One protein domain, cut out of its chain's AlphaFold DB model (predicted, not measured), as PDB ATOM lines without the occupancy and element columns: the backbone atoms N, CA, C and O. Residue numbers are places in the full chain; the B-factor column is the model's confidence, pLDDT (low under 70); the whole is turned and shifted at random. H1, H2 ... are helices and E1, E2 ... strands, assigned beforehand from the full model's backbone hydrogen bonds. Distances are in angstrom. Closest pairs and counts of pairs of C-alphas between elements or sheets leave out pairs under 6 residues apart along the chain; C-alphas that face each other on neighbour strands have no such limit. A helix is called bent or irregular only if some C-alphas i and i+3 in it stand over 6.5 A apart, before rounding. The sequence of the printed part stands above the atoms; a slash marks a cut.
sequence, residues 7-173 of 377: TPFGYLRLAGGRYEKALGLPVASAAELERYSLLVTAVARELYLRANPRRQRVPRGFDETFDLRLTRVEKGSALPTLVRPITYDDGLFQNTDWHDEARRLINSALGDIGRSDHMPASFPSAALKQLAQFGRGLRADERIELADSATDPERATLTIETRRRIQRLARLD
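This is residues 7 to 173 of the 377 residues of an uncharacterized protein of Rhodococcus sp. NJ-530 (UniProt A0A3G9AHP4). A twisted antiparallel sheet of four strands has helix H3 packed along one face, and the long helix H2 crosses H3 nearly at right angles. H4 lies side by side with H2, and H5 packs on both H3 and H4. The printed part has 167 residues, with five named helices and four named strands in the order E1 H1 H2 E2 H3 H4 E3 E4 H5; its class is mixed, helices and strands. The sheet runs E2, E1, E3, E4. The whole is compact, with a radius of gyration of the C-alphas of 16.0 A and spans of 50 by 37 by 27 A.

E1, residues 7 to 16, is antiparallel to E3, residues 142 to 147, with N 13 and O 145 2.8 A apart, within hydrogen-bond range. E1 is also antiparallel to E2, residues 81 to 85, with N 9 and O 82 at 2.9 A; the pairing is staggered, residues 7 to 11 of E1 pairing with E2 and 11 to 16 with E3. E3 and E4, residues 156 to 158, form a hairpin, with N 146 and O 156 at 2.8 A. The sheet is only just strongly twisted, its C-alphas lying up to 4.0 A off the best plane. H3, residues 98 to 116, is on one face, giving two layers, a helix on a sheet. Its height over the sheet is 8.3 A, and it lies over E1, E3 and E4, only just along the strands at 29.8 degrees to E1 on the local plane. E2, H3, H4 (residues 125 to 133) and E3 form a split strand-helix-strand unit, two strands running the same way with E1 between them; its crossover is right-handed. H2, residues 27 to 51, touches H3 with residues 40 to 48 alone, about perpendicular at 74 degrees; the closest C-alphas, of Ala 44 and Trp 98, are 4.9 A apart. H4 touches H2 at a shallow tilt of 7 degrees, opposite ways; the closest C-alphas are those of Leu 39 and Gln 130, 5.1 A. H5, residues 160 to 169, touches H4, closest at the C-alphas of Ala 132 and Ile 166, 6.1 A. H5 also touches H3, closest at the C-alphas of Gly 114 and Thr 162, 6.0 A. H1, residues 18 to 21, only grazes the sheet. In H3 and H5 every O i to N i+4 pair is within hydrogen-bond range; in H2 18 of 21 are, in H4 3 of 5, and H1 is too short for such a pair.

E1 is 27.7 A long from C-alpha 7 at (50.423, 111.363, 49.062). H2 spans 37.5 A, H3 26.1 A and E3 17.0 A. H4 is irregular: C-alphas 126 and 129 are 7.1 A apart. H5 ends with C-alpha 169 at (83.488, 115.949, 44.688).

The farthest C-alphas, of Lys 21 and Arg 54, are 51.4 A apart. The printed part has no cut. The links H2 to E2 and E2 to H3 are long; residues 69 to 70 of the first pair antiparallel with residues 82 to 83 of E2. The mean pLDDT of the printed part is 83.2, with residues 22, 72 and 74 to 96 under 70.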
ATOM      1  N   THR A   7      50.011 110.354  50.053       76.44
ATOM      2  CA  THR A   7      50.423 111.363  49.062       76.44
ATOM      3  C   THR A   7      51.611 110.841  48.245       76.44
ATOM      4  O   THR A   7      52.539 110.280  48.839       76.44
ATOM      5  N   PRO A   8      51.627 111.000  46.902       81.38
ATOM      6  CA  PRO A   8      52.799 110.689  46.085       81.38
ATOM      7  C   PRO A   8      54.011 111.487  46.564       81.38
ATOM      8  O   PRO A   8      53.953 112.710  46.642       81.38
ATOM      9  N   PHE A   9      55.108 110.800  46.885       86.38
ATOM     10  CA  PHE A   9      56.316 111.467  47.362       86.38
ATOM     11  C   PHE A   9      57.153 112.011  46.202       86.38
ATOM     12  O   PHE A   9      57.634 113.138  46.257       86.38
ATOM     13  N   GLY A  10      57.317 111.220  45.143       86.31
ATOM     14  CA  GLY A  10      58.059 111.600  43.945       86.31
ATOM     15  C   GLY A  10      58.243 110.425  42.992       86.31
ATOM     16  O   GLY A  10      57.709 109.335  43.212       86.31
ATOM     17  N   TYR A  11      59.015 110.644  41.932       86.75
ATOM     18  CA  TYR A  11      59.336 109.624  40.941       86.75
ATOM     19  C   TYR A  11      60.720 109.026  41.195       86.75
ATOM     20  O   TYR A  11      61.702 109.759  41.308       86.75
ATOM     21  N   LEU A  12      60.795 107.697  41.226       90.12
ATOM     22  CA  LEU A  12      62.037 106.931  41.174       90.12
ATOM     23  C   LEU A  12      61.869 105.839  40.115       90.12
ATOM     24  O   LEU A  12      60.817 105.201  40.053       90.12
ATOM     25  N   ARG A  13      62.897 105.607  39.297       88.62
ATOM     26  CA  ARG A  13      62.964 104.475  38.366       88.62
ATOM     27  C   ARG A  13      64.339 103.820  38.386       88.62
ATOM     28  O   ARG A  13      65.336 104.525  38.320       88.62
ATOM     29  N   LEU A  14      64.395 102.490  38.414       90.38
ATOM     30  CA  LEU A  14      65.642 101.711  38.321       90.38
ATOM     31  C   LEU A  14      65.763 101.130  36.903       90.38
ATOM     32  O   LEU A  14      65.033 100.225  36.548       90.38
ATOM     33  N   ALA A  15      66.595 101.672  36.026       89.38
ATOM     34  CA  ALA A  15      66.541 101.332  34.602       89.38
ATOM     35  C   ALA A  15      67.849 100.728  34.075       89.38
ATOM     36  O   ALA A  15      68.904 100.881  34.686       89.38
ATOM     37  N   GLY A  16      67.769 100.058  32.923       88.38
ATOM     38  CA  GLY A  16      68.864  99.280  32.341       88.38
ATOM     39  C   GLY A  16      69.141  97.942  33.043       88.38
ATOM     40  O   GLY A  16      68.464  97.560  33.998       88.38
ATOM     41  N   GLY A  17      70.127  97.203  32.532       87.31
ATOM     42  CA  GLY A  17      70.606  95.933  33.084       87.31
ATOM     43  C   GLY A  17      69.519  94.960  33.537       87.31
ATOM     44  O   GLY A  17      68.636  94.581  32.760       87.31
ATOM     45  N   ARG A  18      69.585  94.510  34.798       85.50
ATOM     46  CA  ARG A  18      68.642  93.509  35.338       85.50
ATOM     47  C   ARG A  18      67.185  93.980  35.368       85.50
ATOM     48  O   ARG A  18      66.291  93.142  35.413       85.50
ATOM     49  N   TYR A  19      66.943  95.291  35.332       84.50
ATOM     50  CA  TYR A  19      65.608  95.885  35.425       84.50
ATOM     51  C   TYR A  19      64.823  95.837  34.109       84.50
ATOM     52  O   TYR A  19      63.599  95.950  34.119       84.50
ATOM     53  N   GLU A  20      65.517  95.668  32.980       83.06
ATOM     54  CA  GLU A  20      64.913  95.606  31.640       83.06
ATOM     55  C   GLU A  20      64.965  94.187  31.034       83.06
ATOM     56  O   GLU A  20      64.212  93.890  30.109       83.06
ATOM     57  N   LYS A  21      65.795  93.286  31.587       76.88
ATOM     58  CA  LYS A  21      65.957  91.888  31.130       76.88
ATOM     59  C   LYS A  21      64.814  90.941  31.532       76.88
ATOM     60  O   LYS A  21      64.612  89.937  30.857       76.88
ATOM     61  N   ALA A  22      64.081  91.226  32.611       69.69
ATOM     62  CA  ALA A  22      63.049  90.336  33.154       69.69
ATOM     63  C   ALA A  22      61.798  91.096  33.626       69.69
ATOM     64  O   ALA A  22      61.835  92.300  33.879       69.69
ATOM     65  N   LEU A  23      60.676  90.380  33.760       70.81
ATOM     66  CA  LEU A  23      59.451  90.923  34.349       70.81
ATOM     67  C   LEU A  23      59.510  90.837  35.883       70.81
ATOM     68  O   LEU A  23      59.642  89.754  36.444       70.81
ATOM     69  N   GLY A  24      59.310  91.975  36.541       72.00
ATOM     70  CA  GLY A  24      59.305  92.128  37.997       72.00
ATOM     71  C   GLY A  24      60.528  92.892  38.509       72.00
ATOM     72  O   GLY A  24      61.598  92.842  37.911       72.00
ATOM     73  N   LEU A  25      60.366  93.626  39.613       80.62
ATOM     74  CA  LEU A  25      61.495  94.279  40.274       80.62
ATOM     75  C   LEU A  25      62.253  93.227  41.105       80.62
ATOM     76  O   LEU A  25      61.620  92.603  41.960       80.62
ATOM     77  N   PRO A  26      63.575  93.029  40.927       82.31
ATOM     78  CA  PRO A  26      64.327  92.081  41.749       82.31
ATOM     79  C   PRO A  26      64.258  92.469  43.229       82.31
ATOM     80  O   PRO A  26      64.477  93.634  43.558       82.31
ATOM     81  N   VAL A  27      64.007  91.510  44.126       82.62
ATOM     82  CA  VAL A  27      63.784  91.773  45.565       82.62
ATOM     83  C   VAL A  27      64.953  92.532  46.210       82.62
ATOM     84  O   VAL A  27      64.724  93.484  46.951       82.62
ATOM     85  N   ALA A  28      66.197  92.204  45.840       81.25
ATOM     86  CA  ALA A  28      67.408  92.900  46.297       81.25
ATOM     87  C   ALA A  28      67.392  94.425  46.039       81.25
ATOM     88  O   ALA A  28      68.026  95.193  46.759       81.25
ATOM     89  N   SER A  29      66.616  94.891  45.056       85.44
ATOM     90  CA  SER A  29      66.468  96.318  44.730       85.44
ATOM     91  C   SER A  29      65.747  97.120  45.816       85.44
ATOM     92  O   SER A  29      65.863  98.345  45.835       85.44
ATOM     93  N   ALA A  30      65.032  96.461  46.736       85.75
ATOM     94  CA  ALA A  30      64.452  97.115  47.908       85.75
ATOM     95  C   ALA A  30      65.527  97.828  48.754       85.75
ATOM     96  O   ALA A  30      65.261  98.894  49.306       85.75
ATOM     97  N   ALA A  31      66.762  97.314  48.761       88.50
ATOM     98  CA  ALA A  31      67.882  97.935  49.459       88.50
ATOM     99  C   ALA A  31      68.285  99.307  48.869       88.50
ATOM    100  O   ALA A  31      68.815 100.145  49.593       88.50
ATOM    101  N   GLU A  32      68.009  99.591  47.586       91.12
ATOM    102  CA  GLU A  32      68.180 100.951  47.036       91.12
ATOM    103  C   GLU A  32      67.067 101.906  47.483       91.12
ATOM    104  O   GLU A  32      67.323 103.094  47.674       91.12
ATOM    105  N   LEU A  33      65.844 101.404  47.702       89.75
ATOM    106  CA  LEU A  33      64.741 102.206  48.246       89.75
ATOM    107  C   LEU A  33      65.004 102.575  49.714       89.75
ATOM    108  O   LEU A  33      64.757 103.710  50.119       89.75
ATOM    109  N   GLU A  34      65.573 101.651  50.489       90.50
ATOM    110  CA  GLU A  34      66.049 101.911  51.850       90.50
ATOM    111  C   GLU A  34      67.183 102.949  51.863       90.50
ATOM    112  O   GLU A  34      67.098 103.950  52.577       90.50
ATOM    113  N   ARG A  35      68.213 102.778  51.018       93.31
ATOM    114  CA  ARG A  35      69.310 103.755  50.876       93.31
ATOM    115  C   ARG A  35      68.809 105.145  50.482       93.31
ATOM    116  O   ARG A  35      69.278 106.140  51.033       93.31
ATOM    117  N   TYR A  36      67.834 105.218  49.578       94.50
ATOM    118  CA  TYR A  36      67.171 106.468  49.212       94.50
ATOM    119  C   TYR A  36      66.416 107.091  50.396       94.50
ATOM    120  O   TYR A  36      66.552 108.289  50.644       94.50
ATOM    121  N   SER A  37      65.685 106.287  51.175       92.38
ATOM    122  CA  SER A  37      64.973 106.754  52.370       92.38
ATOM    123  C   SER A  37      65.919 107.338  53.429       92.38
ATOM    124  O   SER A  37      65.695 108.437  53.948       92.38
ATOM    125  N   LEU A  38      67.045 106.661  53.679       93.50
ATOM    126  CA  LEU A  38      68.104 107.136  54.574       93.50
ATOM    127  C   LEU A  38      68.750 108.438  54.076       93.50
ATOM    128  O   LEU A  38      69.060 109.317  54.881       93.50
ATOM    129  N   LEU A  39      68.935 108.587  52.759       95.50
ATOM    130  CA  LEU A  39      69.457 109.808  52.140       95.50
ATOM    131  C   LEU A  39      68.486 110.990  52.292       95.50
ATOM    132  O   LEU A  39      68.905 112.052  52.754       95.50
ATOM    133  N   VAL A  40      67.203 110.805  51.960       95.00
ATOM    134  CA  VAL A  40      66.154 111.824  52.154       95.00
ATOM    135  C   VAL A  40      66.113 112.265  53.614       95.00
ATOM    136  O   VAL A  40      66.236 113.457  53.894       95.00
ATOM    137  N   THR A  41      66.047 111.310  54.543       94.06
ATOM    138  CA  THR A  41      66.012 111.577  55.986       94.06
ATOM    139  C   THR A  41      67.249 112.355  56.450       94.06
ATOM    140  O   THR A  41      67.128 113.349  57.168       94.06
ATOM    141  N   ALA A  42      68.452 111.966  56.011       94.69
ATOM    142  CA  ALA A  42      69.689 112.669  56.358       94.69
ATOM    143  C   ALA A  42      69.701 114.124  55.855       94.69
ATOM    144  O   ALA A  42      70.050 115.032  56.613       94.69
ATOM    145  N   VAL A  43      69.277 114.368  54.611       95.94
ATOM    146  CA  VAL A  43      69.197 115.724  54.045       95.94
ATOM    147  C   VAL A  43      68.103 116.551  54.737       95.94
ATOM    148  O   VAL A  43      68.349 117.708  55.078       95.94
ATOM    149  N   ALA A  44      66.935 115.969  55.027       94.31
ATOM    150  CA  ALA A  44      65.822 116.643  55.703       94.31
ATOM    151  C   ALA A  44      66.203 117.138  57.108       94.31
ATOM    152  O   ALA A  44      65.884 118.271  57.480       94.31
ATOM    153  N   ARG A  45      66.948 116.327  57.874       93.75
ATOM    154  CA  ARG A  45      67.468 116.710  59.199       93.75
ATOM    155  C   ARG A  45      68.400 117.918  59.118       93.75
ATOM    156  O   ARG A  45      68.274 118.847  59.915       93.75
ATOM    157  N   GLU A  46      69.308 117.931  58.146       94.50
ATOM    158  CA  GLU A  46      70.247 119.037  57.936       94.50
ATOM    159  C   GLU A  46      69.539 120.323  57.486       94.50
ATOM    160  O   GLU A  46      69.850 121.407  57.983       94.50
ATOM    161  N   LEU A  47      68.541 120.220  56.600       92.94
ATOM    162  CA  LEU A  47      67.702 121.355  56.204       92.94
ATOM    163  C   LEU A  47      66.926 121.931  57.396       92.94
ATOM    164  O   LEU A  47      66.963 123.144  57.616       92.94
ATOM    165  N   TYR A  48      66.316 121.073  58.221       92.06
ATOM    166  CA  TYR A  48      65.632 121.491  59.444       92.06
ATOM    167  C   TYR A  48      66.568 122.244  60.400       92.06
ATOM    168  O   TYR A  48      66.206 123.309  60.904       92.06
ATOM    169  N   LEU A  49      67.773 121.715  60.656       92.19
ATOM    170  CA  LEU A  49      68.744 122.329  61.570       92.19
ATOM    171  C   LEU A  49      69.252 123.679  61.046       92.19
ATOM    172  O   LEU A  49      69.339 124.637  61.815       92.19
ATOM    173  N   ARG A  50      69.502 123.795  59.737       91.44
ATOM    174  CA  ARG A  50      69.867 125.064  59.083       91.44
ATOM    175  C   ARG A  50      68.761 126.115  59.194       91.44
ATOM    176  O   ARG A  50      69.056 127.274  59.476       91.44
ATOM    177  N   ALA A  51      67.501 125.715  59.020       89.94
ATOM    178  CA  ALA A  51      66.344 126.595  59.191       89.94
ATOM    179  C   ALA A  51      66.041 126.932  60.664       89.94
ATOM    180  O   ALA A  51      65.391 127.936  60.952       89.94
ATOM    181  N   ASN A  52      66.550 126.137  61.614       90.06
ATOM    182  CA  ASN A  52      66.352 126.324  63.052       90.06
ATOM    183  C   ASN A  52      67.688 126.469  63.820       90.06
ATOM    184  O   ASN A  52      67.945 125.657  64.712       90.06
ATOM    185  N   PRO A  53      68.509 127.525  63.605       89.06
ATOM    186  CA  PRO A  53      69.867 127.626  64.171       89.06
ATOM    187  C   PRO A  53      69.973 127.582  65.705       89.06
ATOM    188  O   PRO A  53      71.057 127.415  66.255       89.06
ATOM    189  N   ARG A  54      68.854 127.764  66.422       90.50
ATOM    190  CA  ARG A  54      68.782 127.652  67.891       90.50
ATOM    191  C   ARG A  54      68.637 126.206  68.387       90.50
ATOM    192  O   ARG A  54      68.704 125.982  69.592       90.50
ATOM    193  N   ARG A  55      68.395 125.235  67.500       87.31
ATOM    194  CA  ARG A  55      68.241 123.812  67.832       87.31
ATOM    195  C   ARG A  55      69.502 123.045  67.444       87.31
ATOM    196  O   ARG A  55      69.996 123.171  66.335       87.31
ATOM    197  N   GLN A  56      69.987 122.206  68.357       86.19
ATOM    198  CA  GLN A  56      71.141 121.320  68.127       86.19
ATOM    199  C   GLN A  56      70.736 119.914  67.654       86.19
ATOM    200  O   GLN A  56      71.592 119.096  67.331       86.19
ATOM    201  N   ARG A  57      69.435 119.594  67.685       88.50
ATOM    202  CA  ARG A  57      68.857 118.298  67.309       88.50
ATOM    203  C   ARG A  57      67.476 118.511  66.692       88.50
ATOM    204  O   ARG A  57      66.779 119.465  67.051       88.50
ATOM    205  N   VAL A  58      67.083 117.608  65.799       88.12
ATOM    206  CA  VAL A  58      65.700 117.511  65.313       88.12
ATOM    207  C   VAL A  58      64.752 117.054  66.441       88.12
ATOM    208  O   VAL A  58      65.224 116.521  67.451       88.12
ATOM    209  N   PRO A  59      63.428 117.276  66.321       84.94
ATOM    210  CA  PRO A  59      62.436 116.749  67.257       84.94
ATOM    211  C   PRO A  59      62.510 115.224  67.432       84.94
ATOM    212  O   PRO A  59      62.974 114.498  66.554       84.94
ATOM    213  N   ARG A  60      61.998 114.723  68.562       81.62
ATOM    214  CA  ARG A  60      61.740 113.285  68.727       81.62
ATOM    215  C   ARG A  60      60.687 112.848  67.701       81.62
ATOM    216  O   ARG A  60      59.741 113.593  67.474       81.62
ATOM    217  N   GLY A  61      60.871 111.675  67.098       80.31
ATOM    218  CA  GLY A  61      59.985 111.158  66.053       80.31
ATOM    219  C   GLY A  61      60.173 111.795  64.672       80.31
ATOM    220  O   GLY A  61      59.438 111.450  63.761       80.31
ATOM    221  N   PHE A  62      61.154 112.689  64.469       84.00
ATOM    222  CA  PHE A  62      61.374 113.324  63.158       84.00
ATOM    223  C   PHE A  62      61.570 112.300  62.028       84.00
ATOM    224  O   PHE A  62      60.971 112.448  60.970       84.00
ATOM    225  N   ASP A  63      62.348 111.242  62.268       79.12
ATOM    226  CA  ASP A  63      62.590 110.184  61.274       79.12
ATOM    227  C   ASP A  63      61.352 109.279  61.102       79.12
ATOM    228  O   ASP A  63      61.066 108.818  60.005       79.12
ATOM    229  N   GLU A  64      60.564 109.098  62.168       77.62
ATOM    230  CA  GLU A  64      59.310 108.324  62.172       77.62
ATOM    231  C   GLU A  64      58.202 108.986  61.321       77.62
ATOM    232  O   GLU A  64      57.260 108.310  60.919       77.62
ATOM    233  N   THR A  65      58.317 110.287  61.001       72.00
ATOM    234  CA  THR A  65      57.395 110.975  60.069       72.00
ATOM    235  C   THR A  65      57.580 110.571  58.602       72.00
ATOM    236  O   THR A  65      56.707 110.856  57.783       72.00
ATOM    237  N   PHE A  66      58.692 109.916  58.247       80.56
ATOM    238  CA  PHE A  66      59.011 109.558  56.867       80.56
ATOM    239  C   PHE A  66      58.988 108.044  56.642       80.56
ATOM    240  O   PHE A  66      59.998 107.349  56.707       80.56
ATOM    241  N   ASP A  67      57.795 107.542  56.333       79.94
ATOM    242  CA  ASP A  67      57.554 106.153  55.947       79.94
ATOM    243  C   ASP A  67      57.372 106.060  54.424       79.94
ATOM    244  O   ASP A  67      56.316 106.391  53.875       79.94
ATOM    245  N   LEU A  68      58.439 105.659  53.731       82.62
ATOM    246  CA  LEU A  68      58.476 105.560  52.275       82.62
ATOM    247  C   LEU A  68      57.940 104.201  51.804       82.62
ATOM    248  O   LEU A  68      58.614 103.179  51.940       82.62
ATOM    249  N   ARG A  69      56.760 104.188  51.176       80.56
ATOM    250  CA  ARG A  69      56.090 102.945  50.766       80.56
ATOM    251  C   ARG A  69      56.094 102.717  49.260       80.56
ATOM    252  O   ARG A  69      55.682 103.575  48.481       80.56
ATOM    253  N   LEU A  70      56.472 101.499  48.873       78.75
ATOM    254  CA  LEU A  70      56.293 100.956  47.529       78.75
ATOM    255  C   LEU A  70      54.858 100.436  47.366       78.75
ATOM    256  O   LEU A  70      54.488  99.445  47.988       78.75
ATOM    257  N   THR A  71      54.055 101.088  46.521       73.12
ATOM    258  CA  THR A  71      52.636 100.714  46.314       73.12
ATOM    259  C   THR A  71      52.344 100.012  44.991       73.12
ATOM    260  O   THR A  71      51.420  99.202  44.920       73.12
ATOM    261  N   ARG A  72      53.121 100.295  43.938       69.06
ATOM    262  CA  ARG A  72      52.982  99.670  42.616       69.06
ATOM    263  C   ARG A  72      54.345  99.432  41.974       69.06
ATOM    264  O   ARG A  72      55.231 100.276  42.081       69.06
ATOM    265  N   VAL A  73      54.460  98.301  41.275       70.44
ATOM    266  CA  VAL A  73      55.529  97.978  40.319       70.44
ATOM    267  C   VAL A  73      54.857  97.729  38.967       70.44
ATOM    268  O   VAL A  73      54.001  96.855  38.856       70.44
ATOM    269  N   GLU A  74      55.190  98.525  37.953       61.94
ATOM    270  CA  GLU A  74      54.558  98.448  36.624       61.94
ATOM    271  C   GLU A  74      55.314  97.539  35.638       61.94
ATOM    272  O   GLU A  74      56.377  97.001  35.946       61.94
ATOM    273  N   LYS A  75      54.774  97.358  34.426       51.59
ATOM    274  CA  LYS A  75      55.454  96.658  33.323       51.59
ATOM    275  C   LYS A  75      56.596  97.536  32.789       51.59
ATOM    276  O   LYS A  75      56.391  98.720  32.550       51.59
ATOM    277  N   GLY A  76      57.799  96.974  32.649       52.09
ATOM    278  CA  GLY A  76      59.050  97.758  32.661       52.09
ATOM    279  C   GLY A  76      59.652  97.885  34.069       52.09
ATOM    280  O   GLY A  76      60.674  98.532  34.256       52.09
ATOM    281  N   SER A  77      58.986  97.271  35.053       51.50
ATOM    282  CA  SER A  77      59.520  96.531  36.205       51.50
ATOM    283  C   SER A  77      60.431  97.254  37.176       51.50
ATOM    284  O   SER A  77      61.024  96.650  38.063       51.50
ATOM    285  N   ALA A  78      60.418  98.573  37.086       57.78
ATOM    286  CA  ALA A  78      61.184  99.423  37.957       57.78
ATOM    287  C   ALA A  78      60.615 100.834  38.046       57.78
ATOM    288  O   ALA A  78      61.358 101.805  38.064       57.78
ATOM    289  N   LEU A  79      59.290 100.944  38.102       57.69
ATOM    290  CA  LEU A  79      58.575 102.187  38.386       57.69
ATOM    291  C   LEU A  79      57.934 102.088  39.780       57.69
ATOM    292  O   LEU A  79      56.715 101.920  39.867       57.69
ATOM    293  N   PRO A  80      58.729 102.101  40.869       57.34
ATOM    294  CA  PRO A  80      58.191 102.146  42.217       57.34
ATOM    295  C   PRO A  80      57.363 103.418  42.404       57.34
ATOM    296  O   PRO A  80      57.893 104.526  42.450       57.34
ATOM    297  N   THR A  81      56.044 103.261  42.534       61.25
ATOM    298  CA  THR A  81      55.186 104.374  42.962       61.25
ATOM    299  C   THR A  81      55.412 104.601  44.453       61.25
ATOM    300  O   THR A  81      54.890 103.858  45.292       61.25
ATOM    301  N   LEU A  82      56.250 105.594  44.750       67.88
ATOM    302  CA  LEU A  82      56.632 106.001  46.093       67.88
ATOM    303  C   LEU A  82      55.570 106.927  46.685       67.88
ATOM    304  O   LEU A  82      55.317 108.014  46.160       67.88
ATOM    305  N   VAL A  83      54.978 106.513  47.800       68.50
ATOM    306  CA  VAL A  83      54.029 107.332  48.565       68.50
ATOM    307  C   VAL A  83      54.478 107.448  50.015       68.50
ATOM    308  O   VAL A  83      55.164 106.556  50.521       68.50
ATOM    309  N   ARG A  84      54.039 108.513  50.691       67.00
ATOM    310  CA  ARG A  84      54.078 108.618  52.155       67.00
ATOM    311  C   ARG A  84      52.657 108.598  52.740       67.00
ATOM    312  O   ARG A  84      51.748 109.123  52.084       67.00
ATOM    313  N   PRO A  85      52.431 108.020  53.933       63.16
ATOM    314  CA  PRO A  85      51.189 108.204  54.681       63.16
ATOM    315  C   PRO A  85      50.915 109.686  54.966       63.16
ATOM    316  O   PRO A  85      51.842 110.458  55.207       63.16
ATOM    317  N   ILE A  86      49.641 110.082  54.985       58.28
ATOM    318  CA  ILE A  86      49.242 111.412  55.458       58.28
ATOM    319  C   ILE A  86      49.284 111.413  56.991       58.28
ATOM    320  O   ILE A  86      48.456 110.784  57.650       58.28
ATOM    321  N   THR A  87      50.249 112.126  57.571       56.03
ATOM    322  CA  THR A  87      50.288 112.381  59.016       56.03
ATOM    323  C   THR A  87      49.538 113.672  59.329       56.03
ATOM    324  O   THR A  87      50.008 114.764  59.016       56.03
ATOM    325  N   TYR A  88      48.377 113.551  59.972       48.88
ATOM    326  CA  TYR A  88      47.671 114.685  60.568       48.88
ATOM    327  C   TYR A  88      48.382 115.095  61.869       48.88
ATOM    328  O   TYR A  88      48.076 114.566  62.937       48.88
ATOM    329  N   ASP A  89      49.374 115.985  61.778       48.44
ATOM    330  CA  ASP A  89      50.040 116.567  62.952       48.44
ATOM    331  C   ASP A  89      49.298 117.824  63.430       48.44
ATOM    332  O   ASP A  89      49.304 118.854  62.757       48.44
ATOM    333  N   ASP A  90      48.703 117.761  64.623       43.03
ATOM    334  CA  ASP A  90      47.938 118.855  65.249       43.03
ATOM    335  C   ASP A  90      48.827 119.993  65.828       43.03
ATOM    336  O   ASP A  90      48.425 120.716  66.743       43.03
ATOM    337  N   GLY A  91      50.032 120.207  65.276       48.84
ATOM    338  CA  GLY A  91      50.727 121.502  65.364       48.84
ATOM    339  C   GLY A  91      52.112 121.537  66.018       48.84
ATOM    340  O   GLY A  91      52.374 122.434  66.824       48.84
ATOM    341  N   LEU A  92      53.035 120.638  65.659       48.72
ATOM    342  CA  LEU A  92      54.452 120.724  66.055       48.72
ATOM    343  C   LEU A  92      55.438 120.834  64.881       48.72
ATOM    344  O   LEU A  92      56.528 121.397  65.069       48.72
ATOM    345  N   PHE A  93      55.075 120.385  63.680       50.09
ATOM    346  CA  PHE A  93      55.851 120.643  62.464       50.09
ATOM    347  C   PHE A  93      55.350 121.914  61.753       50.09
ATOM    348  O   PHE A  93      54.165 122.080  61.482       50.09
ATOM    349  N   GLN A  94      56.258 122.856  61.472       50.22
ATOM    350  CA  GLN A  94      55.933 124.049  60.676       50.22
ATOM    351  C   GLN A  94      55.568 123.647  59.234       50.22
ATOM    352  O   GLN A  94      56.064 122.631  58.765       50.22
ATOM    353  N   ASN A  95      54.798 124.491  58.528       52.00
ATOM    354  CA  ASN A  95      54.253 124.324  57.157       52.00
ATOM    355  C   ASN A  95      55.212 123.854  56.027       52.00
ATOM    356  O   ASN A  95      54.791 123.767  54.876       52.00
ATOM    357  N   THR A  96      56.491 123.604  56.299       62.94
ATOM    358  CA  THR A  96      57.473 123.099  55.338       62.94
ATOM    359  C   THR A  96      57.706 121.612  55.570       62.94
ATOM    360  O   THR A  96      58.260 121.221  56.597       62.94
ATOM    361  N   ASP A  97      57.345 120.791  54.584       83.44
ATOM    362  CA  ASP A  97      57.738 119.386  54.552       83.44
ATOM    363  C   ASP A  97      59.230 119.277  54.190       83.44
ATOM    364  O   ASP A  97      59.651 119.492  53.048       83.44
ATOM    365  N   TRP A  98      60.052 118.990  55.200       89.19
ATOM    366  CA  TRP A  98      61.507 118.901  55.059       89.19
ATOM    367  C   TRP A  98      61.953 117.716  54.201       89.19
ATOM    368  O   TRP A  98      63.055 117.765  53.652       89.19
ATOM    369  N   HIS A  99      61.116 116.686  54.048       90.56
ATOM    370  CA  HIS A  99      61.414 115.520  53.218       90.56
ATOM    371  C   HIS A  99      61.150 115.820  51.740       90.56
ATOM    372  O   HIS A  99      61.946 115.417  50.895       90.56
ATOM    373  N   ASP A 100      60.120 116.611  51.414       89.62
ATOM    374  CA  ASP A 100      59.920 117.131  50.048       89.62
ATOM    375  C   ASP A 100      61.014 118.118  49.624       89.62
ATOM    376  O   ASP A 100      61.447 118.109  48.469       89.62
ATOM    377  N   GLU A 101      61.477 118.977  50.536       91.38
ATOM    378  CA  GLU A 101      62.604 119.876  50.256       91.38
ATOM    379  C   GLU A 101      63.912 119.088  50.087       91.38
ATOM    380  O   GLU A 101      64.672 119.336  49.150       91.38
ATOM    381  N   ALA A 102      64.142 118.074  50.930       94.19
ATOM    382  CA  ALA A 102      65.268 117.159  50.788       94.19
ATOM    383  C   ALA A 102      65.247 116.432  49.440       94.19
ATOM    384  O   ALA A 102      66.265 116.396  48.751       94.19
ATOM    385  N   ARG A 103      64.082 115.918  49.029       93.69
ATOM    386  CA  ARG A 103      63.878 115.275  47.728       93.69
ATOM    387  C   ARG A 103      64.249 116.197  46.569       93.69
ATOM    388  O   ARG A 103      65.036 115.808  45.709       93.69
ATOM    389  N   ARG A 104      63.718 117.423  46.555       92.56
ATOM    390  CA  ARG A 104      64.008 118.415  45.505       92.56
ATOM    391  C   ARG A 104      65.491 118.797  45.476       92.56
ATOM    392  O   ARG A 104      66.071 118.892  44.395       92.56
ATOM    393  N   LEU A 105      66.140 118.914  46.637       94.62
ATOM    394  CA  LEU A 105      67.582 119.160  46.725       94.62
ATOM    395  C   LEU A 105      68.430 117.971  46.232       94.62
ATOM    396  O   LEU A 105      69.442 118.191  45.572       94.62
ATOM    397  N   ILE A 106      68.021 116.725  46.499       95.56
ATOM    398  CA  ILE A 106      68.684 115.515  45.979       95.56
ATOM    399  C   ILE A 106      68.544 115.436  44.453       95.56
ATOM    400  O   ILE A 106      69.545 115.225  43.767       95.56
ATOM    401  N   ASN A 107      67.339 115.670  43.919       94.38
ATOM    402  CA  ASN A 107      67.083 115.728  42.475       94.38
ATOM    403  C   ASN A 107      67.979 116.787  41.811       94.38
ATOM    404  O   ASN A 107      68.712 116.482  40.871       94.38
ATOM    405  N   SER A 108      67.991 118.012  42.350       92.62
ATOM    406  CA  SER A 108      68.833 119.105  41.852       92.62
ATOM    407  C   SER A 108      70.325 118.754  41.892       92.62
ATOM    408  O   SER A 108      71.013 118.908  40.886       92.62
ATOM    409  N   ALA A 109      70.823 118.208  43.008       93.94
ATOM    410  CA  ALA A 109      72.232 117.850  43.148       93.94
ATOM    411  C   ALA A 109      72.668 116.743  42.182       93.94
ATOM    412  O   ALA A 109      73.720 116.858  41.558       93.94
ATOM    413  N   LEU A 110      71.861 115.695  42.003       94.62
ATOM    414  CA  LEU A 110      72.158 114.640  41.032       94.62
ATOM    415  C   LEU A 110      72.089 115.154  39.583       94.62
ATOM    416  O   LEU A 110      72.926 114.770  38.764       94.62
ATOM    417  N   GLY A 111      71.151 116.055  39.273       92.00
ATOM    418  CA  GLY A 111      71.064 116.725  37.971       92.00
ATOM    419  C   GLY A 111      72.287 117.594  37.658       92.00
ATOM    420  O   GLY A 111      72.794 117.571  36.535       92.00
ATOM    421  N   ASP A 112      72.814 118.314  38.645       91.19
ATOM    422  CA  ASP A 112      73.987 119.176  38.465       91.19
ATOM    423  C   ASP A 112      75.292 118.368  38.390       91.19
ATOM    424  O   ASP A 112      76.091 118.579  37.478       91.19
ATOM    425  N   ILE A 113      75.478 117.343  39.227       91.94
ATOM    426  CA  ILE A 113      76.640 116.436  39.129       91.94
ATOM    427  C   ILE A 113      76.643 115.682  37.783       91.94
ATOM    428  O   ILE A 113      77.701 115.470  37.176       91.94
ATOM    429  N   GLY A 114      75.461 115.310  37.280       87.75
ATOM    430  CA  GLY A 114      75.294 114.689  35.966       87.75
ATOM    431  C   GLY A 114      75.685 115.609  34.801       87.75
ATOM    432  O   GLY A 114      76.358 115.154  33.872       87.75
ATOM    433  N   ARG A 115      75.315 116.898  34.861       87.38
ATOM    434  CA  ARG A 115      75.509 117.876  33.771       87.38
ATOM    435  C   ARG A 115      76.846 118.624  33.808       87.38
ATOM    436  O   ARG A 115      77.434 118.839  32.755       87.38
ATOM    437  N   SER A 116      77.302 119.054  34.983       82.19
ATOM    438  CA  SER A 116      78.405 120.018  35.145       82.19
ATOM    439  C   SER A 116      79.512 119.571  36.108       82.19
ATOM    440  O   SER A 116      80.419 120.355  36.379       82.19
ATOM    441  N   ASP A 117      79.462 118.325  36.603       84.12
ATOM    442  CA  ASP A 117      80.423 117.759  37.571       84.12
ATOM    443  C   ASP A 117      80.618 118.676  38.798       84.12
ATOM    444  O   ASP A 117      81.726 118.885  39.291       84.12
ATOM    445  N   HIS A 118      79.515 119.268  39.274       85.25
ATOM    446  CA  HIS A 118      79.492 120.217  40.383       85.25
ATOM    447  C   HIS A 118      78.520 119.765  41.476       85.25
ATOM    448  O   HIS A 118      77.367 119.441  41.205       85.25
ATOM    449  N   MET A 119      78.979 119.780  42.729       85.88
ATOM    450  CA  MET A 119      78.135 119.578  43.908       85.88
ATOM    451  C   MET A 119      77.538 120.929  44.322       85.88
ATOM    452  O   MET A 119      78.325 121.827  44.639       85.88
ATOM    453  N   PRO A 120      76.204 121.105  44.380       84.62
ATOM    454  CA  PRO A 120      75.620 122.371  44.807       84.62
ATOM    455  C   PRO A 120      76.098 122.773  46.203       84.62
ATOM    456  O   PRO A 120      76.046 121.978  47.141       84.62
ATOM    457  N   ALA A 121      76.493 124.036  46.376       82.94
ATOM    458  CA  ALA A 121      76.905 124.573  47.679       82.94
ATOM    459  C   ALA A 121      75.787 124.519  48.746       82.94
ATOM    460  O   ALA A 121      76.054 124.598  49.946       82.94
ATOM    461  N   SER A 122      74.531 124.366  48.316       86.56
ATOM    462  CA  SER A 122      73.370 124.111  49.168       86.56
ATOM    463  C   SER A 122      73.313 122.684  49.724       86.56
ATOM    464  O   SER A 122      72.628 122.471  50.726       86.56
ATOM    465  N   PHE A 123      74.015 121.700  49.154       92.19
ATOM    466  CA  PHE A 123      73.938 120.313  49.618       92.19
ATOM    467  C   PHE A 123      74.612 120.133  51.002       92.19
ATOM    468  O   PHE A 123      75.671 120.716  51.254       92.19
ATOM    469  N   PRO A 124      74.031 119.374  51.954       92.81
ATOM    470  CA  PRO A 124      74.656 119.153  53.259       92.81
ATOM    471  C   PRO A 124      75.885 118.241  53.197       92.81
ATOM    472  O   PRO A 124      75.788 117.079  52.808       92.81
ATOM    473  N   SER A 125      77.031 118.730  53.679       87.81
ATOM    474  CA  SER A 125      78.264 117.935  53.775       87.81
ATOM    475  C   SER A 125      78.095 116.682  54.646       87.81
ATOM    476  O   SER A 125      78.626 115.626  54.312       87.81
ATOM    477  N   ALA A 126      77.293 116.771  55.712       89.06
ATOM    478  CA  ALA A 126      76.966 115.648  56.592       89.06
ATOM    479  C   ALA A 126      76.176 114.518  55.897       89.06
ATOM    480  O   ALA A 126      76.239 113.379  56.351       89.06
ATOM    481  N   ALA A 127      75.479 114.808  54.790       92.44
ATOM    482  CA  ALA A 127      74.712 113.833  54.012       92.44
ATOM    483  C   ALA A 127      75.493 113.246  52.815       92.44
ATOM    484  O   ALA A 127      74.980 112.377  52.108       92.44
ATOM    485  N   LEU A 128      76.737 113.686  52.569       89.06
ATOM    486  CA  LEU A 128      77.545 113.215  51.432       89.06
ATOM    487  C   LEU A 128      77.843 111.711  51.495       89.06
ATOM    488  O   LEU A 128      77.904 111.067  50.449       89.06
ATOM    489  N   LYS A 129      77.983 111.132  52.698       86.19
ATOM    490  CA  LYS A 129      78.168 109.681  52.849       86.19
ATOM    491  C   LYS A 129      76.933 108.926  52.349       86.19
ATOM    492  O   LYS A 129      77.072 107.990  51.572       86.19
ATOM    493  N   GLN A 130      75.736 109.349  52.748       91.75
ATOM    494  CA  GLN A 130      74.470 108.761  52.307       91.75
ATOM    495  C   GLN A 130      74.268 108.947  50.796       91.75
ATOM    496  O   GLN A 130      73.812 108.025  50.126       91.75
ATOM    497  N   LEU A 131      74.674 110.095  50.239       93.25
ATOM    498  CA  LEU A 131      74.595 110.352  48.797       93.25
ATOM    499  C   LEU A 131      75.524 109.423  47.999       93.25
ATOM    500  O   LEU A 131      75.128 108.911  46.959       93.25
ATOM    501  N   ALA A 132      76.737 109.169  48.496       88.88
ATOM    502  CA  ALA A 132      77.682 108.234  47.884       88.88
ATOM    503  C   ALA A 132      77.241 106.760  48.018       88.88
ATOM    504  O   ALA A 132      77.544 105.936  47.151       88.88
ATOM    505  N   GLN A 133      76.520 106.431  49.092       89.88
ATOM    506  CA  GLN A 133      75.932 105.109  49.327       89.88
ATOM    507  C   GLN A 133      74.734 104.822  48.420       89.88
ATOM    508  O   GLN A 133      74.538 103.682  48.016       89.88
ATOM    509  N   PHE A 134      73.935 105.826  48.065       94.12
ATOM    510  CA  PHE A 134      72.825 105.633  47.136       94.12
ATOM    511  C   PHE A 134      73.330 105.143  45.763       94.12
ATOM    512  O   PHE A 134      74.331 105.637  45.238       94.12
ATOM    513  N   GLY A 135      72.680 104.116  45.207       92.56
ATOM    514  CA  GLY A 135      73.142 103.410  44.013       92.56
ATOM    515  C   GLY A 135      74.326 102.458  44.249       92.56
ATOM    516  O   GLY A 135      75.029 102.130  43.288       92.56
ATOM    517  N   ARG A 136      74.593 102.027  45.496       91.75
ATOM    518  CA  ARG A 136      75.679 101.078  45.830       91.75
ATOM    519  C   ARG A 136      75.652  99.807  44.985       91.75
ATOM    520  O   ARG A 136      76.719  99.331  44.600       91.75
ATOM    521  N   GLY A 137      74.453  99.297  44.715       90.50
ATOM    522  CA  GLY A 137      74.206  98.051  44.004       90.50
ATOM    523  C   GLY A 137      74.087  98.181  42.488       90.50
ATOM    524  O   GLY A 137      73.787  97.177  41.848       90.50
ATOM    525  N   LEU A 138      74.261  99.372  41.903       91.69
ATOM    526  CA  LEU A 138      74.149  99.570  40.452       91.69
ATOM    527  C   LEU A 138      75.262  98.845  39.692       91.69
ATOM    528  O   LEU A 138      76.444  99.021  39.992       91.69
ATOM    529  N   ARG A 139      74.874  98.106  38.650       89.75
ATOM    530  CA  ARG A 139      75.790  97.540  37.645       89.75
ATOM    531  C   ARG A 139      76.120  98.565  36.550       89.75
ATOM    532  O   ARG A 139      75.538  99.645  36.492       89.75
ATOM    533  N   ALA A 140      77.087  98.246  35.688       88.56
ATOM    534  CA  ALA A 140      77.599  99.175  34.672       88.56
ATOM    535  C   ALA A 140      76.545  99.612  33.635       88.56
ATOM    536  O   ALA A 140      76.611 100.733  33.137       88.56
ATOM    537  N   ASP A 141      75.572  98.747  33.346       90.38
ATOM    538  CA  ASP A 141      74.439  98.978  32.449       90.38
ATOM    539  C   ASP A 141      73.170  99.468  33.181       90.38
ATOM    540  O   ASP A 141      72.100  99.526  32.575       90.38
ATOM    541  N   GLU A 142      73.267  99.840  34.466       92.50
ATOM    542  CA  GLU A 142      72.139 100.234  35.320       92.50
ATOM    543  C   GLU A 142      72.191 101.707  35.761       92.50
ATOM    544  O   GLU A 142      73.254 102.314  35.926       92.50
ATOM    545  N   ARG A 143      71.011 102.296  35.992       94.12
ATOM    546  CA  ARG A 143      70.843 103.686  36.444       94.12
ATOM    547  C   ARG A 143      69.631 103.863  37.356       94.12
ATOM    548  O   ARG A 143      68.658 103.123  37.237       94.12
ATOM    549  N   ILE A 144      69.644 104.898  38.192       94.19
ATOM    550  CA  ILE A 144      68.449 105.395  38.894       94.19
ATOM    551  C   ILE A 144      68.049 106.746  38.296       94.19
ATOM    552  O   ILE A 144      68.867 107.661  38.255       94.19
ATOM    553  N   GLU A 145      66.808 106.877  37.834       93.44
ATOM    554  CA  GLU A 145      66.203 108.148  37.415       93.44
ATOM    555  C   GLU A 145      65.327 108.667  38.569       93.44
ATOM    556  O   GLU A 145      64.429 107.951  39.017       93.44
ATOM    557  N   LEU A 146      65.556 109.894  39.044       92.94
ATOM    558  CA  LEU A 146      64.695 110.587  40.011       92.94
ATOM    559  C   LEU A 146      64.036 111.816  39.379       92.94
ATOM    560  O   LEU A 146      64.652 112.498  38.561       92.94
ATOM    561  N   ALA A 147      62.804 112.118  39.787       90.44
ATOM    562  CA  ALA A 147      62.107 113.346  39.401       90.44
ATOM    563  C   ALA A 147      61.010 113.722  40.412       90.44
ATOM    564  O   ALA A 147      60.731 112.973  41.355       90.44
ATOM    565  N   ASP A 148      60.360 114.870  40.221       86.50
ATOM    566  CA  ASP A 148      59.247 115.294  41.078       86.50
ATOM    567  C   ASP A 148      57.945 114.547  40.749       86.50
ATOM    568  O   ASP A 148      57.139 114.264  41.633       86.50
ATOM    569  N   SER A 149      57.758 114.158  39.485       84.31
ATOM    570  CA  SER A 149      56.606 113.382  39.014       84.31
ATOM    571  C   SER A 149      56.978 112.502  37.818       84.31
ATOM    572  O   SER A 149      57.980 112.739  37.151       84.31
ATOM    573  N   ALA A 150      56.160 111.496  37.489       78.56
ATOM    574  CA  ALA A 150      56.402 110.649  36.312       78.56
ATOM    575  C   ALA A 150      56.357 111.425  34.977       78.56
ATOM    576  O   ALA A 150      56.976 111.010  33.994       78.56
ATOM    577  N   THR A 151      55.633 112.549  34.959       82.12
ATOM    578  CA  THR A 151      55.482 113.486  33.837       82.12
ATOM    579  C   THR A 151      56.609 114.513  33.720       82.12
ATOM    580  O   THR A 151      56.614 115.291  32.771       82.12
ATOM    581  N   ASP A 152      57.540 114.540  34.672       82.56
ATOM    582  CA  ASP A 152      58.662 115.472  34.682       82.56
ATOM    583  C   ASP A 152      59.690 115.110  33.584       82.56
ATOM    584  O   ASP A 152      60.169 113.964  33.548       82.56
ATOM    585  N   PRO A 153      60.015 116.039  32.660       80.12
ATOM    586  CA  PRO A 153      61.026 115.809  31.636       80.12
ATOM    587  C   PRO A 153      62.464 115.904  32.177       80.12
ATOM    588  O   PRO A 153      63.355 115.285  31.593       80.12
ATOM    589  N   GLU A 154      62.721 116.639  33.268       84.06
ATOM    590  CA  GLU A 154      64.072 116.796  33.827       84.06
ATOM    591  C   GLU A 154      64.350 115.731  34.894       84.06
ATOM    592  O   GLU A 154      64.150 115.919  36.092       84.06
ATOM    593  N   ARG A 155      64.850 114.576  34.442       89.81
ATOM    594  CA  ARG A 155      65.177 113.444  35.318       89.81
ATOM    595  C   ARG A 155      66.632 113.469  35.761       89.81
ATOM    596  O   ARG A 155      67.551 113.305  34.954       89.81
ATOM    597  N   ALA A 156      66.846 113.586  37.063       93.56
ATOM    598  CA  ALA A 156      68.161 113.437  37.661       93.56
ATOM    599  C   ALA A 156      68.613 111.972  37.551       93.56
ATOM    600  O   ALA A 156      67.904 111.072  37.998       93.56
ATOM    601  N   THR A 157      69.773 111.717  36.938       94.12
ATOM    602  CA  THR A 157      70.214 110.350  36.605       94.12
ATOM    603  C   THR A 157      71.494 109.964  37.348       94.12
ATOM    604  O   THR A 157      72.557 110.563  37.169       94.12
ATOM    605  N   LEU A 158      71.394 108.918  38.165       95.25
ATOM    606  CA  LEU A 158      72.483 108.318  38.925       95.25
ATOM    607  C   LEU A 158      72.969 107.040  38.230       95.25
ATOM    608  O   LEU A 158      72.237 106.060  38.150       95.25
ATOM    609  N   THR A 159      74.212 107.048  37.759       93.94
ATOM    610  CA  THR A 159      74.933 105.882  37.219       93.94
ATOM    611  C   THR A 159      76.178 105.596  38.069       93.94
ATOM    612  O   THR A 159      76.519 106.385  38.957       93.94
ATOM    613  N   ILE A 160      76.923 104.522  37.767       89.94
ATOM    614  CA  ILE A 160      78.271 104.314  38.336       89.94
ATOM    615  C   ILE A 160      79.177 105.536  38.090       89.94
ATOM    616  O   ILE A 160      79.931 105.933  38.980       89.94
ATOM    617  N   GLU A 161      79.090 106.179  36.923       90.06
ATOM    618  CA  GLU A 161      79.871 107.389  36.638       90.06
ATOM    619  C   GLU A 161      79.468 108.556  37.541       90.06
ATOM    620  O   GLU A 161      80.339 109.202  38.125       90.06
ATOM    621  N   THR A 162      78.164 108.797  37.719       92.44
ATOM    622  CA  THR A 162      77.664 109.818  38.653       92.44
ATOM    623  C   THR A 162      78.127 109.518  40.087       92.44
ATOM    624  O   THR A 162      78.545 110.438  40.788       92.44
ATOM    625  N   ARG A 163      78.172 108.246  40.519       90.81
ATOM    626  CA  ARG A 163      78.731 107.855  41.832       90.81
ATOM    627  C   ARG A 163      80.229 108.138  41.959       90.81
ATOM    628  O   ARG A 163      80.649 108.697  42.970       90.81
ATOM    629  N   ARG A 164      81.032 107.848  40.930       87.12
ATOM    630  CA  ARG A 164      82.467 108.209  40.895       87.12
ATOM    631  C   ARG A 164      82.682 109.728  40.942       87.12
ATOM    632  O   ARG A 164      83.615 110.198  41.593       87.12
ATOM    633  N   ARG A 165      81.808 110.517  40.304       89.56
ATOM    634  CA  ARG A 165      81.797 111.988  40.432       89.56
ATOM    635  C   ARG A 165      81.464 112.425  41.862       89.56
ATOM    636  O   ARG A 165      82.215 113.214  42.429       89.56
ATOM    637  N   ILE A 166      80.422 111.858  42.481       90.00
ATOM    638  CA  ILE A 166      80.066 112.109  43.893       90.00
ATOM    639  C   ILE A 166      81.260 111.826  44.815       90.00
ATOM    640  O   ILE A 166      81.622 112.703  45.596       90.00
ATOM    641  N   GLN A 167      81.915 110.663  44.698       85.31
ATOM    642  CA  GLN A 167      83.101 110.299  45.490       85.31
ATOM    643  C   GLN A 167      84.208 111.362  45.378       85.31
ATOM    644  O   GLN A 167      84.723 111.838  46.392       85.31
ATOM    645  N   ARG A 168      84.524 111.788  44.146       86.19
ATOM    646  CA  ARG A 168      85.550 112.800  43.853       86.19
ATOM    647  C   ARG A 168      85.203 114.171  44.444       86.19
ATOM    648  O   ARG A 168      86.042 114.786  45.100       86.19
ATOM    649  N   LEU A 169      83.971 114.637  44.237       85.06
ATOM    650  CA  LEU A 169      83.488 115.949  44.688       85.06
ATOM    651  C   LEU A 169      83.348 116.025  46.210       85.06
ATOM    652  O   LEU A 169      83.727 117.024  46.817       85.06
ATOM    653  N   ALA A 170      82.874 114.944  46.830       81.19
ATOM    654  CA  ALA A 170      82.811 114.788  48.278       81.19
ATOM    655  C   ALA A 170      84.191 114.556  48.927       81.19
ATOM    656  O   ALA A 170      84.283 114.534  50.153       81.19
ATOM    657  N   ARG A 171      85.257 114.401  48.122       83.06
ATOM    658  CA  ARG A 171      86.627 114.068  48.554       83.06
ATOM    659  C   ARG A 171      86.685 112.821  49.436       83.06
ATOM    660  O   ARG A 171      87.481 112.751  50.369       83.06
ATOM    661  N   LEU A 172      85.843 111.839  49.133       80.25
ATOM    662  CA  LEU A 172      85.875 110.544  49.794       80.25
ATOM    663  C   LEU A 172      87.079 109.762  49.258       80.25
ATOM    664  O   LEU A 172      87.271 109.642  48.045       80.25
ATOM    665  N   ASP A 173      87.922 109.267  50.157       82.69
ATOM    666  CA  ASP A 173      89.050 108.393  49.799       82.69
ATOM    667  C   ASP A 173      88.569 106.979  49.441       82.69
ATOM    668  O   ASP A 173      89.182 106.288  48.631       82.69
TER     669      ASP A 173